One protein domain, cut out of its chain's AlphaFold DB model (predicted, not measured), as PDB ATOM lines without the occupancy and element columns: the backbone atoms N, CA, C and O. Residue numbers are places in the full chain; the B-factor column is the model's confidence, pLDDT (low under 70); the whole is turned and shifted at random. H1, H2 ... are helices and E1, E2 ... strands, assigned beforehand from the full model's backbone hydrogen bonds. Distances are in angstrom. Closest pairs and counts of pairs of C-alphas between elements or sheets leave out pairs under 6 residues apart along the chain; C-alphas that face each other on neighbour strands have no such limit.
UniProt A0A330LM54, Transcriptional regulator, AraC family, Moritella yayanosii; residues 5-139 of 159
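This is residues 5 to 139 of the 159 residues of the protein "Transcriptional regulator, AraC family" of Moritella yayanosii (UniProt A0A330LM54). Two strongly twisted antiparallel sheets lie face to face as a sandwich, one long hairpin of strands wound over both, with H1 across the face of the larger sheet turned away from the smaller one. Beyond this compact body an arm sticks out: residues 106 to 111 and 113 to 117 of H2, then residues 118, 119 and 121 to 127 of the link that returns to E10 at one edge of the larger sheet. The printed part has 135 residues, with two named helices and ten named strands in the order H1, E1 to E9, H2, E10; the class is mixed, helices and strands. The larger sheet runs E1, E2, E9, E4, E7, E10 and the smaller E3, E8, E5, E6. The whole is compact, with a radius of gyration of the C-alphas of 16.0 A, and spans 47 by 36 by 25 A.

H1, residues 5 to 14, begins at C-alpha 5 (135.716, 101.278, 121.831) and is 14.1 A long. E1 is residues 22 to 25, E2 31 to 36, E3 40 to 47, E4 50 to 56 with 18.9 A, E5 58 to 63, E6 66 to 70 and E7 74 to 78. E8, residues 82 to 89, measures 20.9 A, and E9, residues 96 to 102, 19.3 A. E3 bends by 79 degrees at residue 43 and E8 by 52 degrees at residue 85. H2, residues 105 to 117, is 18.4 A long. E10, residues 133 to 137, ends at C-alpha 137 (121.907, 108.196, 121.154).

The two sheets form a sandwich, their facing parts 10.6 A centre to centre, and a jelly roll, four nested antiparallel pairs: E2 with E9 (N 34 and O 98, 2.8 A), E3 with E8 (N 45 and O 84, 2.8 A), E4 with E7 (N 52 and O 76, 2.9 A) and E5 with E6 (N 61 and O 68, 2.8 A). E1 and E2 form a hairpin, with N 24 and O 33 at 2.8 A. E10 is an edge strand beside E7, N 77 and O 134 being 2.8 A apart. H1 is on the larger sheet in two layers, a helix on one face, at a height over the sheet of 9.6 A; on the local plane it runs across the strands, at 87 degrees to E2. Its closest C-alphas to E4 are Gly 5 and Gly 55, 4.0 A. In H1 and H2 every O i to N i+4 pair is within hydrogen-bond range.

The C-alphas of Gly 93 and Val 117, the two farthest apart, are 49.4 A apart. The printed part has no cut. H2 to E10 is the long link, with 15 residues. Mean pLDDT of the printed part is 89.0; residues 122 to 131 are under 70.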
ATOM      1  N   GLY A   5     135.115 102.404 121.116       93.25
ATOM      2  CA  GLY A   5     135.716 101.278 121.831       93.25
ATOM      3  C   GLY A   5     137.191 101.090 121.475       93.25
ATOM      4  O   GLY A   5     138.023 101.053 122.373       93.25
ATOM      5  N   ASP A   6     137.542 101.123 120.183       93.75
ATOM      6  CA  ASP A   6     138.933 100.968 119.721       93.75
ATOM      7  C   ASP A   6     139.847 102.047 120.324       93.75
ATOM      8  O   ASP A   6     140.982 101.787 120.714       93.75
ATOM      9  N   LEU A   7     139.352 103.286 120.411       94.31
ATOM     10  CA  LEU A   7     140.093 104.381 121.033       94.31
ATOM     11  C   LEU A   7     140.214 104.175 122.545       94.31
ATOM     12  O   LEU A   7     141.295 104.369 123.096       94.31
ATOM     13  N   MET A   8     139.148 103.758 123.223       95.12
ATOM     14  CA  MET A   8     139.217 103.439 124.649       95.12
ATOM     15  C   MET A   8     140.199 102.294 124.933       95.12
ATOM     16  O   MET A   8     140.921 102.364 125.924       95.12
ATOM     17  N   GLN A   9     140.300 101.306 124.042       95.88
ATOM     18  CA  GLN A   9     141.286 100.235 124.154       95.88
ATOM     19  C   GLN A   9     142.715 100.763 123.966       95.88
ATOM     20  O   GLN A   9     143.568 100.519 124.811       95.88
ATOM     21  N   ILE A  10     142.962 101.607 122.952       95.75
ATOM     22  CA  ILE A  10     144.261 102.287 122.779       95.75
ATOM     23  C   ILE A  10     144.633 103.106 124.025       95.75
ATOM     24  O   ILE A  10     145.801 103.165 124.412       95.75
ATOM     25  N   TYR A  11     143.654 103.762 124.657       95.56
ATOM     26  CA  TYR A  11     143.870 104.482 125.912       95.56
ATOM     27  C   TYR A  11     144.260 103.516 127.040       95.56
ATOM     28  O   TYR A  11     145.230 103.777 127.751       95.56
ATOM     29  N   ALA A  12     143.553 102.391 127.183       97.12
ATOM     30  CA  ALA A  12     143.873 101.378 128.182       97.12
ATOM     31  C   ALA A  12     145.285 100.804 127.995       97.12
ATOM     32  O   ALA A  12     146.039 100.749 128.965       97.12
ATOM     33  N   ASP A  13     145.679 100.486 126.760       97.06
ATOM     34  CA  ASP A  13     147.020  99.993 126.426       97.06
ATOM     35  C   ASP A  13     148.102 101.022 126.776       97.06
ATOM     36  O   ASP A  13     149.117 100.707 127.394       97.06
ATOM     37  N   LYS A  14     147.874 102.286 126.406       96.31
ATOM     38  CA  LYS A  14     148.840 103.372 126.606       96.31
ATOM     39  C   LYS A  14     149.095 103.690 128.080       96.31
ATOM     40  O   LYS A  14     150.198 104.117 128.421       96.31
ATOM     41  N   TYR A  15     148.078 103.554 128.928       96.06
ATOM     42  CA  TYR A  15     148.140 103.920 130.348       96.06
ATOM     43  C   TYR A  15     148.171 102.712 131.291       96.06
ATOM     44  O   TYR A  15     147.967 102.893 132.495       96.06
ATOM     45  N   ASP A  16     148.434 101.517 130.752       97.00
ATOM     46  CA  ASP A  16     148.542 100.257 131.494       97.00
ATOM     47  C   ASP A  16     147.300  99.976 132.360       97.00
ATOM     48  O   ASP A  16     147.361  99.761 133.570       97.00
ATOM     49  N   LEU A  17     146.122 100.084 131.737       97.31
ATOM     50  CA  LEU A  17     144.818  99.892 132.384       97.31
ATOM     51  C   LEU A  17     144.156  98.576 131.983       97.31
ATOM     52  O   LEU A  17     142.981  98.379 132.277       97.31
ATOM     53  N   ASN A  18     144.876  97.676 131.315       97.12
ATOM     54  CA  ASN A  18     144.322  96.408 130.842       97.12
ATOM     55  C   ASN A  18     143.967  95.428 131.961       97.12
ATOM     56  O   ASN A  18     143.165  94.536 131.726       97.12
ATOM     57  N   ASP A  19     144.473  95.634 133.173       96.62
ATOM     58  CA  ASP A  19     144.084  94.858 134.357       96.62
ATOM     59  C   ASP A  19     143.147  95.645 135.294       96.62
ATOM     60  O   ASP A  19     142.823  95.195 136.392       96.62
ATOM     61  N   LEU A  20     142.694  96.840 134.884       97.38
ATOM     62  CA  LEU A  20     141.779  97.657 135.680       97.38
ATOM     63  C   LEU A  20     140.398  96.990 135.775       97.38
ATOM     64  O   LEU A  20     139.744  96.770 134.755       97.38
ATOM     65  N   GLU A  21     139.928  96.777 137.002       96.62
ATOM     66  CA  GLU A  21     138.550  96.398 137.325       96.62
ATOM     67  C   GLU A  21     137.910  97.502 138.179       96.62
ATOM     68  O   GLU A  21     138.116  97.577 139.391       96.62
ATOM     69  N   GLY A  22     137.167  98.403 137.535       94.81
ATOM     70  CA  GLY A  22     136.540  99.558 138.171       94.81
ATOM     71  C   GLY A  22     136.820 100.861 137.430       94.81
ATOM     72  O   GLY A  22     136.779 100.911 136.200       94.81
ATOM     73  N   ILE A  23     137.057 101.936 138.186       95.25
ATOM     74  CA  ILE A  23     137.274 103.285 137.650       95.25
ATOM     75  C   ILE A  23     138.654 103.829 138.014       95.25
ATOM     76  O   ILE A  23     139.180 103.551 139.091       95.25
ATOM     77  N   LYS A  24     139.213 104.661 137.136       96.94
ATOM     78  CA  LYS A  24     140.434 105.433 137.376       96.94
ATOM     79  C   LYS A  24     140.281 106.835 136.800       96.94
ATOM     80  O   LYS A  24     139.833 106.983 135.664       96.94
ATOM     81  N   GLU A  25     140.651 107.858 137.561       96.25
ATOM     82  CA  GLU A  25     140.650 109.226 137.041       96.25
ATOM     83  C   GLU A  25     141.689 109.369 135.922       96.25
ATOM     84  O   GLU A  25     142.774 108.781 135.958       96.25
ATOM     85  N   THR A  26     141.323 110.116 134.886       95.81
ATOM     86  CA  THR A  26     142.190 110.389 133.741       95.81
ATOM     87  C   THR A  26     143.030 111.639 133.999       95.81
ATOM     88  O   THR A  26     142.897 112.302 135.023       95.81
ATOM     89  N   ALA A  27     143.896 112.011 133.056       92.94
ATOM     90  CA  ALA A  27     144.639 113.269 133.159       92.94
ATOM     91  C   ALA A  27     143.743 114.523 133.048       92.94
ATOM     92  O   ALA A  27     144.214 115.627 133.317       92.94
ATOM     93  N   ILE A  28     142.479 114.373 132.625       92.31
ATOM     94  CA  ILE A  28     141.505 115.465 132.591       92.31
ATOM     95  C   ILE A  28     140.686 115.424 133.889       92.31
ATOM     96  O   ILE A  28     139.976 114.438 134.105       92.31
ATOM     97  N   PRO A  29     140.743 116.474 134.731       90.88
ATOM     98  CA  PRO A  29     140.003 116.516 135.989       90.88
ATOM     99  C   PRO A  29     138.508 116.277 135.790       90.88
ATOM    100  O   PRO A  29     137.892 116.865 134.898       90.88
ATOM    101  N   GLY A  30     137.922 115.415 136.623       91.31
ATOM    102  CA  GLY A  30     136.497 115.086 136.543       91.31
ATOM    103  C   GLY A  30     136.122 114.128 135.407       91.31
ATOM    104  O   GLY A  30     134.944 113.788 135.284       91.31
ATOM    105  N   VAL A  31     137.090 113.653 134.616       94.62
ATOM    106  CA  VAL A  31     136.896 112.590 133.624       94.62
ATOM    107  C   VAL A  31     137.525 111.300 134.136       94.62
ATOM    108  O   VAL A  31     138.723 111.237 134.413       94.62
ATOM    109  N   TRP A  32     136.712 110.255 134.218       96.25
ATOM    110  CA  TRP A  32     137.057 108.956 134.780       96.25
ATOM    111  C   TRP A  32     136.929 107.880 133.714       96.25
ATOM    112  O   TRP A  32     135.924 107.811 133.013       96.25
ATOM    113  N   PHE A  33     137.939 107.026 133.611       97.62
ATOM    114  CA  PHE A  33     137.930 105.849 132.757       97.62
ATOM    115  C   PHE A  33     137.403 104.650 133.535       97.62
ATOM    116  O   PHE A  33     137.842 104.400 134.656       97.62
ATOM    117  N   TYR A  34     136.473 103.914 132.938       96.88
ATOM    118  CA  TYR A  34     135.904 102.689 133.478       96.88
ATOM    119  C   TYR A  34     136.322 101.501 132.618       96.88
ATOM    120  O   TYR A  34     136.149 101.534 131.397       96.88
ATOM    121  N   ARG A  35     136.791 100.436 133.270       97.44
ATOM    122  CA  ARG A  35     137.016  99.131 132.648       97.44
ATOM    123  C   ARG A  35     136.505  98.018 133.554       97.44
ATOM    124  O   ARG A  35     136.714  98.066 134.763       97.44
ATOM    125  N   SER A  36     135.876  96.998 132.976       97.25
ATOM    126  CA  SER A  36     135.688  95.719 133.666       97.25
ATOM    127  C   SER A  36     135.648  94.549 132.693       97.25
ATOM    128  O   SER A  36     134.934  94.612 131.697       97.25
ATOM    129  N   SER A  37     136.382  93.474 132.982       96.06
ATOM    130  CA  SER A  37     136.423  92.280 132.127       96.06
ATOM    131  C   SER A  37     135.154  91.432 132.216       96.06
ATOM    132  O   SER A  37     134.676  90.935 131.201       96.06
ATOM    133  N   GLN A  38     134.596  91.273 133.419       93.62
ATOM    134  CA  GLN A  38     133.456  90.379 133.672       93.62
ATOM    135  C   GLN A  38     132.123  91.124 133.803       93.62
ATOM    136  O   GLN A  38     131.061  90.505 133.732       93.62
ATOM    137  N   GLY A  39     132.158  92.444 134.006       94.00
ATOM    138  CA  GLY A  39     130.961  93.207 134.332       94.00
ATOM    139  C   GLY A  39     130.389  92.809 135.690       94.00
ATOM    140  O   GLY A  39     131.131  92.580 136.645       94.00
ATOM    141  N   ASN A  40     129.064  92.786 135.809       94.56
ATOM    142  CA  ASN A  40     128.391  92.383 137.038       94.56
ATOM    143  C   ASN A  40     126.944  91.935 136.816       94.56
ATOM    144  O   ASN A  40     126.275  92.362 135.876       94.56
ATOM    145  N   GLN A  41     126.459  91.116 137.751       95.06
ATOM    146  CA  GLN A  41     125.028  90.880 137.924       95.06
ATOM    147  C   GLN A  41     124.347  92.121 138.511       95.06
ATOM    148  O   GLN A  41     125.003  92.984 139.095       95.06
ATOM    149  N   ARG A  42     123.015  92.172 138.394       95.25
ATOM    150  CA  ARG A  42     122.179  93.235 138.964       95.25
ATOM    151  C   ARG A  42     122.520  93.477 140.438       95.25
ATOM    152  O   ARG A  42     122.256  92.627 141.284       95.25
ATOM    153  N   GLN A  43     123.057  94.658 140.731       95.06
ATOM    154  CA  GLN A  43     123.451  95.061 142.082       95.06
ATOM    155  C   GLN A  43     123.259  96.573 142.298       95.06
ATOM    156  O   GLN A  43     123.242  97.329 141.319       95.06
ATOM    157  N   PRO A  44     123.111  97.038 143.551       93.62
ATOM    158  CA  PRO A  44     122.881  98.449 143.846       93.62
ATOM    159  C   PRO A  44     124.129  99.317 143.613       93.62
ATOM    160  O   PRO A  44     125.240  98.954 143.993       93.62
ATOM    161  N   PHE A  45     123.923 100.507 143.051       91.56
ATOM    162  CA  PHE A  45     124.914 101.566 142.863       91.56
ATOM    163  C   PHE A  45     124.306 102.940 143.149       91.56
ATOM    164  O   PHE A  45     123.095 103.131 143.067       91.56
ATOM    165  N   VAL A  46     125.165 103.924 143.414       90.25
ATOM    166  CA  VAL A  46     124.794 105.342 143.397       90.25
ATOM    167  C   VAL A  46     125.547 106.007 142.258       90.25
ATOM    168  O   VAL A  46     126.774 106.101 142.299       90.25
ATOM    169  N   TYR A  47     124.825 106.455 141.234       88.69
ATOM    170  CA  TYR A  47     125.431 107.235 140.156       88.69
ATOM    171  C   TYR A  47     125.458 108.702 140.565       88.69
ATOM    172  O   TYR A  47     124.460 109.219 141.062       88.69
ATOM    173  N   GLN A  48     126.605 109.351 140.377       87.44
ATOM    174  CA  GLN A  48     126.749 110.794 140.567       87.44
ATOM    175  C   GLN A  48     126.220 111.545 139.344       87.44
ATOM    176  O   GLN A  48     126.118 110.974 138.257       87.44
ATOM    177  N   SER A  49     125.890 112.826 139.520       89.06
ATOM    178  CA  SER A  49     125.474 113.678 138.408       89.06
ATOM    179  C   SER A  49     126.597 113.834 137.384       89.06
ATOM    180  O   SER A  49     127.741 114.130 137.735       89.06
ATOM    181  N   GLY A  50     126.264 113.673 136.110       92.38
ATOM    182  CA  GLY A  50     127.240 113.727 135.037       92.38
ATOM    183  C   GLY A  50     126.777 113.033 133.767       92.38
ATOM    184  O   GLY A  50     125.598 112.723 133.584       92.38
ATOM    185  N   ILE A  51     127.739 112.796 132.884       93.81
ATOM    186  CA  ILE A  51     127.552 112.111 131.608       93.81
ATOM    187  C   ILE A  51     128.369 110.822 131.633       93.81
ATOM    188  O   ILE A  51     129.557 110.848 131.950       93.81
ATOM    189  N   ILE A  52     127.755 109.695 131.280       94.62
ATOM    190  CA  ILE A  52     128.436 108.399 131.185       94.62
ATOM    191  C   ILE A  52     128.370 107.917 129.746       94.62
ATOM    192  O   ILE A  52     127.289 107.769 129.188       94.62
ATOM    193  N   VAL A  53     129.522 107.647 129.152       94.94
ATOM    194  CA  VAL A  53     129.651 107.199 127.766       94.94
ATOM    195  C   VAL A  53     130.143 105.760 127.753       94.94
ATOM    196  O   VAL A  53     131.097 105.439 128.461       94.94
ATOM    197  N   MET A  54     129.537 104.904 126.929       94.81
ATOM    198  CA  MET A  54     130.016 103.535 126.714       94.81
ATOM    199  C   MET A  54     130.696 103.422 125.351       94.81
ATOM    200  O   MET A  54     130.130 103.786 124.320       94.81
ATOM    201  N   GLY A  55     131.927 102.916 125.351       94.00
ATOM    202  CA  GLY A  55     132.636 102.523 124.135       94.00
ATOM    203  C   GLY A  55     132.443 101.045 123.803       94.00
ATOM    204  O   GLY A  55     132.417 100.696 122.626       94.00
ATOM    205  N   GLN A  56     132.289 100.194 124.824       95.44
ATOM    206  CA  GLN A  56     132.211  98.741 124.671       95.44
ATOM    207  C   GLN A  56     131.401  98.081 125.790       95.44
ATOM    208  O   GLN A  56     131.473  98.505 126.946       95.44
ATOM    209  N   GLY A  57     130.654  97.031 125.443       95.50
ATOM    210  CA  GLY A  57     129.693  96.384 126.333       95.50
ATOM    211  C   GLY A  57     128.437  97.226 126.554       95.50
ATOM    212  O   GLY A  57     128.303  98.345 126.053       95.50
ATOM    213  N   ARG A  58     127.504  96.690 127.339       95.81
ATOM    214  CA  ARG A  58     126.197  97.313 127.585       95.81
ATOM    215  C   ARG A  58     125.839  97.296 129.065       95.81
ATOM    216  O   ARG A  58     126.290  96.439 129.823       95.81
ATOM    217  N   LYS A  59     125.030  98.262 129.489       95.12
ATOM    218  CA  LYS A  59     124.542  98.377 130.863       95.12
ATOM    219  C   LYS A  59     123.024  98.453 130.887       95.12
ATOM    220  O   LYS A  59     122.404  99.150 130.082       95.12
ATOM    221  N   HIS A  60     122.439  97.733 131.835       95.06
ATOM    222  CA  HIS A  60     121.014  97.750 132.121       95.06
ATOM    223  C   HIS A  60     120.802  98.374 133.497       95.06
ATOM    224  O   HIS A  60     121.233  97.839 134.517       95.06
ATOM    225  N   ILE A  61     120.161  99.533 133.512       93.69
ATOM    226  CA  ILE A  61     119.836 100.276 134.717       93.69
ATOM    227  C   ILE A  61     118.388  99.985 135.090       93.69
ATOM    228  O   ILE A  61     117.487 100.141 134.271       93.69
ATOM    229  N   HIS A  62     118.155  99.595 136.336       91.38
ATOM    230  CA  HIS A  62     116.832  99.342 136.883       91.38
ATOM    231  C   HIS A  62     116.510 100.417 137.922       91.38
ATOM    232  O   HIS A  62     117.128 100.472 138.989       91.38
ATOM    233  N   ILE A  63     115.543 101.282 137.600       87.12
ATOM    234  CA  ILE A  63     115.054 102.336 138.495       87.12
ATOM    235  C   ILE A  63     113.529 102.317 138.489       87.12
ATOM    236  O   ILE A  63     112.888 102.545 137.462       87.12
ATOM    237  N   GLY A  64     112.939 102.046 139.654       82.25
ATOM    238  CA  GLY A  64     111.491 101.896 139.787       82.25
ATOM    239  C   GLY A  64     110.939 100.887 138.775       82.25
ATOM    240  O   GLY A  64     111.395  99.748 138.706       82.25
ATOM    241  N   ASN A  65     109.976 101.326 137.962       78.31
ATOM    242  CA  ASN A  65     109.327 100.508 136.933       78.31
ATOM    243  C   ASN A  65     109.871 100.754 135.514       78.31
ATOM    244  O   ASN A  65     109.290 100.254 134.552       78.31
ATOM    245  N   GLN A  66     110.943 101.537 135.363       78.19
ATOM    246  CA  GLN A  66     111.488 101.920 134.063       78.19
ATOM    247  C   GLN A  66     112.936 101.436 133.931       78.19
ATOM    248  O   GLN A  66     113.841 102.033 134.518       78.19
ATOM    249  N   PRO A  67     113.184 100.350 133.177       85.06
ATOM    250  CA  PRO A  67     114.542  99.974 132.833       85.06
ATOM    251  C   PRO A  67     115.110 100.952 131.795       85.06
ATOM    252  O   PRO A  67     114.423 101.351 130.854       85.06
ATOM    253  N   VAL A  68     116.375 101.325 131.963       90.19
ATOM    254  CA  VAL A  68     117.129 102.162 131.026       90.19
ATOM    255  C   VAL A  68     118.324 101.360 130.527       90.19
ATOM    256  O   VAL A  68     119.160 100.920 131.312       90.19
ATOM    257  N   HIS A  69     118.415 101.178 129.214       91.75
ATOM    258  CA  HIS A  69     119.506 100.446 128.575       91.75
ATOM    259  C   HIS A  69     120.382 101.411 127.779       91.75
ATOM    260  O   HIS A  69     119.880 102.334 127.131       91.75
ATOM    261  N   TYR A  70     121.692 101.200 127.830       93.06
ATOM    262  CA  TYR A  70     122.650 101.941 127.019       93.06
ATOM    263  C   TYR A  70     123.870 101.071 126.719       93.06
ATOM    264  O   TYR A  70     124.260 100.219 127.523       93.06
ATOM    265  N   GLY A  71     124.449 101.265 125.541       93.06
ATOM    266  CA  GLY A  71     125.613 100.525 125.068       93.06
ATOM    267  C   GLY A  71     126.498 101.406 124.192       93.06
ATOM    268  O   GLY A  71     126.458 102.632 124.327       93.06
ATOM    269  N   PRO A  72     127.297 100.813 123.292       91.94
ATOM    270  CA  PRO A  72     128.132 101.582 122.385       91.94
ATOM    271  C   PRO A  72     127.283 102.580 121.591       91.94
ATOM    272  O   PRO A  72     126.167 102.267 121.178       91.94
ATOM    273  N   GLU A  73     127.822 103.780 121.384       82.62
ATOM    274  CA  GLU A  73     127.137 104.899 120.711       82.62
ATOM    275  C   GLU A  73     126.008 105.568 121.510       82.62
ATOM    276  O   GLU A  73     125.453 106.563 121.048       82.62
ATOM    277  N   ASP A  74     125.716 105.103 122.725       89.69
ATOM    278  CA  ASP A  74     124.816 105.774 123.662       89.69
ATOM    279  C   ASP A  74     125.595 106.464 124.786       89.69
ATOM    280  O   ASP A  74     126.703 106.067 125.165       89.69
ATOM    281  N   TYR A  75     124.980 107.495 125.354       91.94
ATOM    282  CA  TYR A  75     125.418 108.092 126.605       91.94
ATOM    283  C   TYR A  75     124.248 108.242 127.568       91.94
ATOM    284  O   TYR A  75     123.099 108.437 127.173       91.94
ATOM    285  N   LEU A  76     124.558 108.145 128.850       92.69
ATOM    286  CA  LEU A  76     123.630 108.324 129.948       92.69
ATOM    287  C   LEU A  76     123.834 109.716 130.541       92.69
ATOM    288  O   LEU A  76     124.955 110.074 130.904       92.69
ATOM    289  N   VAL A  77     122.757 110.480 130.671       91.62
ATOM    290  CA  VAL A  77     122.737 111.743 131.411       91.62
ATOM    291  C   VAL A  77     122.130 111.483 132.779       91.62
ATOM    292  O   VAL A  77     120.992 111.022 132.876       91.62
ATOM    293  N   VAL A  78     122.890 111.794 133.826       89.56
ATOM    294  CA  VAL A  78     122.468 111.713 135.225       89.56
ATOM    295  C   VAL A  78     122.356 113.142 135.752       89.56
ATOM    296  O   VAL A  78     123.367 113.804 135.979       89.56
ATOM    297  N   GLY A  79     121.136 113.648 135.923       84.62
ATOM    298  CA  GLY A  79     120.915 115.032 136.357       84.62
ATOM    299  C   GLY A  79     121.159 115.254 137.851       84.62
ATOM    300  O   GLY A  79     121.587 116.329 138.258       84.62
ATOM    301  N   VAL A  80     120.908 114.233 138.674       83.81
ATOM    302  CA  VAL A  80     121.066 114.274 140.135       83.81
ATOM    303  C   VAL A  80     121.607 112.941 140.648       83.81
ATOM    304  O   VAL A  80     121.292 111.909 140.049       83.81
ATOM    305  N   PRO A  81     122.375 112.921 141.755       86.69
ATOM    306  CA  PRO A  81     122.817 111.671 142.350       86.69
ATOM    307  C   PRO A  81     121.631 110.774 142.710       86.69
ATOM    308  O   PRO A  81     120.700 111.221 143.382       86.69
ATOM    309  N   MET A  82     121.652 109.514 142.271       87.56
ATOM    310  CA  MET A  82     120.527 108.599 142.488       87.56
ATOM    311  C   MET A  82     120.955 107.153 142.756       87.56
ATOM    312  O   MET A  82     121.851 106.641 142.075       87.56
ATOM    313  N   PRO A  83     120.308 106.479 143.730       90.25
ATOM    314  CA  PRO A  83     120.454 105.047 143.915       90.25
ATOM    315  C   PRO A  83     119.700 104.301 142.810       90.25
ATOM    316  O   PRO A  83     118.560 104.627 142.481       90.25
ATOM    317  N   LEU A  84     120.342 103.287 142.250       91.69
ATOM    318  CA  LEU A  84     119.811 102.449 141.183       91.69
ATOM    319  C   LEU A  84     120.382 101.042 141.296       91.69
ATOM    320  O   LEU A  84     121.369 100.829 141.995       91.69
ATOM    321  N   GLU A  85     119.808 100.088 140.578       93.94
ATOM    322  CA  GLU A  85     120.470  98.804 140.363       93.94
ATOM    323  C   GLU A  85     121.017  98.757 138.942       93.94
ATOM    324  O   GLU A  85     120.333  99.125 137.991       93.94
ATOM    325  N   CYS A  86     122.256  98.310 138.785       94.56
ATOM    326  CA  CYS A  86     122.912  98.197 137.490       94.56
ATOM    327  C   CYS A  86     123.304  96.745 137.259       94.56
ATOM    328  O   CYS A  86     123.811  96.085 138.161       94.56
ATOM    329  N   GLU A  87     123.097  96.287 136.037       95.75
ATOM    330  CA  GLU A  87     123.731  95.105 135.469       95.75
ATOM    331  C   GLU A  87     124.674  95.576 134.354       95.75
ATOM    332  O   GLU A  87     124.332  96.473 133.574       95.75
ATOM    333  N   ALA A  88     125.879  95.020 134.308       95.88
ATOM    334  CA  ALA A  88     126.917  95.376 133.351       95.88
ATOM    335  C   ALA A  88     127.338  94.123 132.588       95.88
ATOM    336  O   ALA A  88     127.826  93.168 133.185       95.88
ATOM    337  N   LEU A  89     127.145  94.138 131.273       96.06
ATOM    338  CA  LEU A  89     127.273  92.968 130.418       96.06
ATOM    339  C   LEU A  89     128.438  93.168 129.437       96.06
ATOM    340  O   LEU A  89     128.357  94.062 128.582       96.06
ATOM    341  N   PRO A  90     129.515  92.368 129.543       94.12
ATOM    342  CA  PRO A  90     130.526  92.298 128.497       94.12
ATOM    343  C   PRO A  90     129.928  91.670 127.231       94.12
ATOM    344  O   PRO A  90     128.938  90.937 127.278       94.12
ATOM    345  N   GLU A  91     130.536  91.948 126.082       91.88
ATOM    346  CA  GLU A  91     130.082  91.441 124.785       91.88
ATOM    347  C   GLU A  91     131.239  90.800 124.034       91.88
ATOM    348  O   GLU A  91     132.340  91.335 124.016       91.88
ATOM    349  N   ASN A  92     130.985  89.663 123.380       91.00
ATOM    350  CA  ASN A  92     131.960  88.975 122.526       91.00
ATOM    351  C   ASN A  92     133.294  88.620 123.218       91.00
ATOM    352  O   ASN A  92     134.310  88.484 122.548       91.00
ATOM    353  N   GLY A  93     133.291  88.442 124.545       90.31
ATOM    354  CA  GLY A  93     134.502  88.148 125.326       90.31
ATOM    355  C   GLY A  93     135.388  89.365 125.599       90.31
ATOM    356  O   GLY A  93     136.468  89.217 126.164       90.31
ATOM    357  N   GLU A  94     134.929  90.555 125.231       94.62
ATOM    358  CA  GLU A  94     135.656  91.801 125.401       94.62
ATOM    359  C   GLU A  94     135.232  92.553 126.676       94.62
ATOM    360  O   GLU A  94     134.072  92.439 127.100       94.62
ATOM    361  N   PRO A  95     136.127  93.362 127.281       96.31
ATOM    362  CA  PRO A  95     135.802  94.118 128.481       96.31
ATOM    363  C   PRO A  95     134.762  95.209 128.206       96.31
ATOM    364  O   PRO A  95     134.638  95.742 127.104       96.31
ATOM    365  N   LEU A  96     134.050  95.617 129.253       97.44
ATOM    366  CA  LEU A  96     133.322  96.874 129.231       97.44
ATOM    367  C   LEU A  96     134.306  98.035 129.290       97.44
ATOM    368  O   LEU A  96     135.160  98.057 130.177       97.44
ATOM    369  N   LEU A  97     134.114  99.024 128.421       97.12
ATOM    370  CA  LEU A  97     134.891 100.262 128.393       97.12
ATOM    371  C   LEU A  97     133.947 101.459 128.411       97.12
ATOM    372  O   LEU A  97     132.994 101.529 127.625       97.12
ATOM    373  N   GLY A  98     134.218 102.416 129.294       95.81
ATOM    374  CA  GLY A  98     133.410 103.622 129.397       95.81
ATOM    375  C   GLY A  98     134.147 104.816 129.981       95.81
ATOM    376  O   GLY A  98     135.245 104.706 130.525       95.81
ATOM    377  N   LEU A  99     133.506 105.973 129.872       95.62
ATOM    378  CA  LEU A  99     133.942 107.226 130.471       95.62
ATOM    379  C   LEU A  99     132.832 107.793 131.341       95.62
ATOM    380  O   LEU A  99     131.659 107.730 130.984       95.62
ATOM    381  N   THR A 100     133.202 108.392 132.461       95.19
ATOM    382  CA  THR A 100     132.307 109.208 133.278       95.19
ATOM    383  C   THR A 100     132.861 110.619 133.343       95.19
ATOM    384  O   THR A 100     134.026 110.815 133.669       95.19
ATOM    385  N   ILE A 101     132.026 111.592 133.002       94.12
ATOM    386  CA  ILE A 101     132.340 113.014 133.010       94.12
ATOM    387  C   ILE A 101     131.465 113.643 134.081       94.12
ATOM    388  O   ILE A 101     130.245 113.749 133.922       94.12
ATOM    389  N   ASN A 102     132.087 114.050 135.179       91.44
ATOM    390  CA  ASN A 102     131.394 114.752 136.243       91.44
ATOM    391  C   ASN A 102     131.055 116.161 135.763       91.44
ATOM    392  O   ASN A 102     131.904 116.870 135.222       91.44
ATOM    393  N   VAL A 103     129.812 116.572 135.987       85.75
ATOM    394  CA  VAL A 103     129.380 117.937 135.692       85.75
ATOM    395  C   VAL A 103     129.295 118.695 137.008       85.75
ATOM    396  O   VAL A 103     128.527 118.320 137.891       85.75
ATOM    397  N   ASP A 104     130.104 119.748 137.138       83.88
ATOM    398  CA  ASP A 104     130.059 120.647 138.292       83.88
ATOM    399  C   ASP A 104     128.700 121.373 138.315       83.88
ATOM    400  O   ASP A 104     128.366 122.063 137.342       83.88
ATOM    401  N   PRO A 105     127.921 121.264 139.406       82.50
ATOM    402  CA  PRO A 105     126.656 121.980 139.547       82.50
ATOM    403  C   PRO A 105     126.791 123.491 139.325       82.50
ATOM    404  O   PRO A 105     125.921 124.106 138.716       82.50
ATOM    405  N   THR A 106     127.898 124.095 139.757       86.44
ATOM    406  CA  THR A 106     128.186 125.526 139.587       86.44
ATOM    407  C   THR A 106     128.309 125.893 138.113       86.44
ATOM    408  O   THR A 106     127.749 126.897 137.671       86.44
ATOM    409  N   LEU A 107     129.022 125.072 137.335       84.50
ATOM    410  CA  LEU A 107     129.139 125.260 135.891       84.50
ATOM    411  C   LEU A 107     127.777 125.084 135.218       84.50
ATOM    412  O   LEU A 107     127.396 125.911 134.394       84.50
ATOM    413  N   LEU A 108     127.029 124.049 135.603       84.69
ATOM    414  CA  LEU A 108     125.701 123.784 135.061       84.69
ATOM    415  C   LEU A 108     124.757 124.968 135.297       84.69
ATOM    416  O   LEU A 108     124.130 125.433 134.351       84.69
ATOM    417  N   HIS A 109     124.709 125.513 136.516       86.44
ATOM    418  CA  HIS A 109     123.899 126.693 136.827       86.44
ATOM    419  C   HIS A 109     124.271 127.902 135.966       86.44
ATOM    420  O   HIS A 109     123.388 128.609 135.484       86.44
ATOM    421  N   ARG A 110     125.568 128.132 135.729       89.44
ATOM    422  CA  ARG A 110     126.015 129.214 134.843       89.44
ATOM    423  C   ARG A 110     125.549 129.004 133.403       89.44
ATOM    424  O   ARG A 110     125.028 129.942 132.814       89.44
ATOM    425  N   LEU A 111     125.693 127.791 132.871       88.88
ATOM    426  CA  LEU A 111     125.268 127.460 131.507       88.88
ATOM    427  C   LEU A 111     123.750 127.594 131.331       88.88
ATOM    428  O   LEU A 111     123.299 128.130 130.325       88.88
ATOM    429  N   VAL A 112     122.963 127.154 132.315       87.50
ATOM    430  CA  VAL A 112     121.502 127.328 132.301       87.50
ATOM    431  C   VAL A 112     121.139 128.813 132.280       87.50
ATOM    432  O   VAL A 112     120.351 129.223 131.433       87.50
ATOM    433  N   ASN A 113     121.770 129.632 133.125       88.88
ATOM    434  CA  ASN A 113     121.528 131.077 133.130       88.88
ATOM    435  C   ASN A 113     121.887 131.729 131.780       88.88
ATOM    436  O   ASN A 113     121.174 132.614 131.316       88.88
ATOM    437  N   GLU A 114     122.975 131.304 131.132       91.56
ATOM    438  CA  GLU A 114     123.354 131.799 129.799       91.56
ATOM    439  C   GLU A 114     122.314 131.430 128.728       91.56
ATOM    440  O   GLU A 114     121.985 132.265 127.883       91.56
ATOM    441  N   LEU A 115     121.746 130.220 128.788       90.38
ATOM    442  CA  LEU A 115     120.662 129.791 127.896       90.38
ATOM    443  C   LEU A 115     119.369 130.583 128.128       90.38
ATOM    444  O   LEU A 115     118.709 130.967 127.161       90.38
ATOM    445  N   GLU A 116     119.021 130.862 129.385       87.19
ATOM    446  CA  GLU A 116     117.859 131.686 129.739       87.19
ATOM    447  C   GLU A 116     118.005 133.120 129.219       87.19
ATOM    448  O   GLU A 116     117.077 133.658 128.616       87.19
ATOM    449  N   VAL A 117     119.187 133.723 129.380       89.75
ATOM    450  CA  VAL A 117     119.495 135.058 128.837       89.75
ATOM    451  C   VAL A 117     119.438 135.069 127.308       89.75
ATOM    452  O   VAL A 117     119.010 136.058 126.713       89.75
ATOM    453  N   ALA A 118     119.837 133.973 126.663       90.69
ATOM    454  CA  ALA A 118     119.739 133.805 125.218       90.69
ATOM    455  C   ALA A 118     118.308 133.509 124.724       90.69
ATOM    456  O   ALA A 118     118.121 133.298 123.524       90.69
ATOM    457  N   SER A 119     117.306 133.489 125.614       86.81
ATOM    458  CA  SER A 119     115.919 133.110 125.313       86.81
ATOM    459  C   SER A 119     115.823 131.752 124.610       86.81
ATOM    460  O   SER A 119     115.015 131.568 123.699       86.81
ATOM    461  N   PHE A 120     116.680 130.802 124.996       83.56
ATOM    462  CA  PHE A 120     116.678 129.472 124.406       83.56
ATOM    463  C   PHE A 120     115.393 128.725 124.786       83.56
ATOM    464  O   PHE A 120     115.152 128.412 125.955       83.56
ATOM    465  N   GLU A 121     114.564 128.415 123.791       76.56
ATOM    466  CA  GLU A 121     113.368 127.602 123.991       76.56
ATOM    467  C   GLU A 121     113.727 126.116 123.957       76.56
ATOM    468  O   GLU A 121     114.193 125.571 122.954       76.56
ATOM    469  N   HIS A 122     113.495 125.437 125.076       68.19
ATOM    470  CA  HIS A 122     113.667 123.996 125.162       68.19
ATOM    471  C   HIS A 122     112.529 123.301 124.410       68.19
ATOM    472  O   HIS A 122     111.358 123.649 124.579       68.19
ATOM    473  N   ALA A 123     112.856 122.279 123.615       64.12
ATOM    474  CA  ALA A 123     111.835 121.428 123.015       64.12
ATOM    475  C   ALA A 123     110.944 120.823 124.121       64.12
ATOM    476  O   ALA A 123     111.455 120.450 125.182       64.12
ATOM    477  N   PRO A 124     109.618 120.721 123.913       55.75
ATOM    478  CA  PRO A 124     108.713 120.202 124.928       55.75
ATOM    479  C   PRO A 124     109.131 118.786 125.337       55.75
ATOM    480  O   PRO A 124     109.254 117.891 124.499       55.75
ATOM    481  N   ARG A 125     109.345 118.600 126.644       56.88
ATOM    482  CA  ARG A 125     109.751 117.330 127.259       56.88
ATOM    483  C   ARG A 125     108.779 116.225 126.846       56.88
ATOM    484  O   ARG A 125     107.564 116.361 127.020       56.88
ATOM    485  N   SER A 126     109.295 115.130 126.295       53.94
ATOM    486  CA  SER A 126     108.455 113.974 125.986       53.94
ATOM    487  C   SER A 126     107.891 113.400 127.296       53.94
ATOM    488  O   SER A 126     108.568 113.378 128.325       53.94
ATOM    489  N   LYS A 127     106.633 112.932 127.298       47.50
ATOM    490  CA  LYS A 127     105.940 112.423 128.506       47.50
ATOM    491  C   LYS A 127     106.624 111.211 129.176       47.50
ATOM    492  O   LYS A 127     106.144 110.757 130.210       47.50
ATOM    493  N   GLN A 128     107.699 110.670 128.601       51.12
ATOM    494  CA  GLN A 128     108.412 109.485 129.089       51.12
ATOM    495  C   GLN A 128     109.621 109.800 129.981       51.12
ATOM    496  O   GLN A 128     110.110 108.905 130.664       51.12
ATOM    497  N   GLU A 129     110.074 111.050 130.044       56.44
ATOM    498  CA  GLU A 129     111.248 111.433 130.833       56.44
ATOM    499  C   GLU A 129     110.843 111.831 132.254       56.44
ATOM    500  O   GLU A 129     110.899 113.002 132.605       56.44
ATOM    501  N   THR A 130     110.377 110.906 133.089       56.38
ATOM    502  CA  THR A 130     110.018 111.214 134.492       56.38
ATOM    503  C   THR A 130     111.166 110.984 135.474       56.38
ATOM    504  O   THR A 130     111.120 111.491 136.594       56.38
ATOM    505  N   CYS A 131     112.213 110.269 135.064       63.94
ATOM    506  CA  CYS A 131     113.392 110.010 135.880       63.94
ATOM    507  C   CYS A 131     114.481 111.060 135.601       63.94
ATOM    508  O   CYS A 131     114.649 111.484 134.460       63.94
ATOM    509  N   GLY A 132     115.264 111.459 136.612       77.25
ATOM    510  CA  GLY A 132     116.460 112.311 136.450       77.25
ATOM    511  C   GLY A 132     117.617 111.636 135.693       77.25
ATOM    512  O   GLY A 132     118.767 112.042 135.842       77.25
ATOM    513  N   LEU A 133     117.303 110.586 134.934       82.56
ATOM    514  CA  LEU A 133     118.196 109.718 134.193       82.56
ATOM    515  C   LEU A 133     117.640 109.523 132.782       82.56
ATOM    516  O   LEU A 133     116.480 109.142 132.634       82.56
ATOM    517  N   SER A 134     118.469 109.728 131.761       85.88
ATOM    518  CA  SER A 134     118.081 109.491 130.367       85.88
ATOM    519  C   SER A 134     119.219 108.874 129.563       85.88
ATOM    520  O   SER A 134     120.364 109.307 129.683       85.88
ATOM    521  N   SER A 135     118.898 107.863 128.752       86.88
ATOM    522  CA  SER A 135     119.804 107.286 127.754       86.88
ATOM    523  C   SER A 135     119.551 107.962 126.413       86.88
ATOM    524  O   SER A 135     118.409 108.049 125.961       86.88
ATOM    525  N   VAL A 136     120.614 108.455 125.784       87.44
ATOM    526  CA  VAL A 136     120.541 109.256 124.565       87.44
ATOM    527  C   VAL A 136     121.523 108.705 123.536       87.44
ATOM    528  O   VAL A 136     122.698 108.483 123.830       87.44
ATOM    529  N   LYS A 137     121.050 108.531 122.298       86.00
ATOM    530  CA  LYS A 137     121.907 108.196 121.154       86.00
ATOM    531  C   LYS A 137     122.887 109.342 120.905       86.00
ATOM    532  O   LYS A 137     122.478 110.497 120.769       86.00
ATOM    533  N   MET A 138     124.181 109.045 120.821       86.19
ATOM    534  CA  MET A 138     125.177 110.053 120.474       86.19
ATOM    535  C   MET A 138     124.996 110.487 119.017       86.19
ATOM    536  O   MET A 138     125.173 109.705 118.087       86.19
ATOM    537  N   GLY A 139     124.685 111.766 118.807       84.06
ATOM    538  CA  GLY A 139     124.757 112.374 117.480       84.06
ATOM    539  C   GLY A 139     126.205 112.527 116.998       84.06
ATOM    540  O   GLY A 139     127.151 112.471 117.789       84.06
TER     541      GLY A 139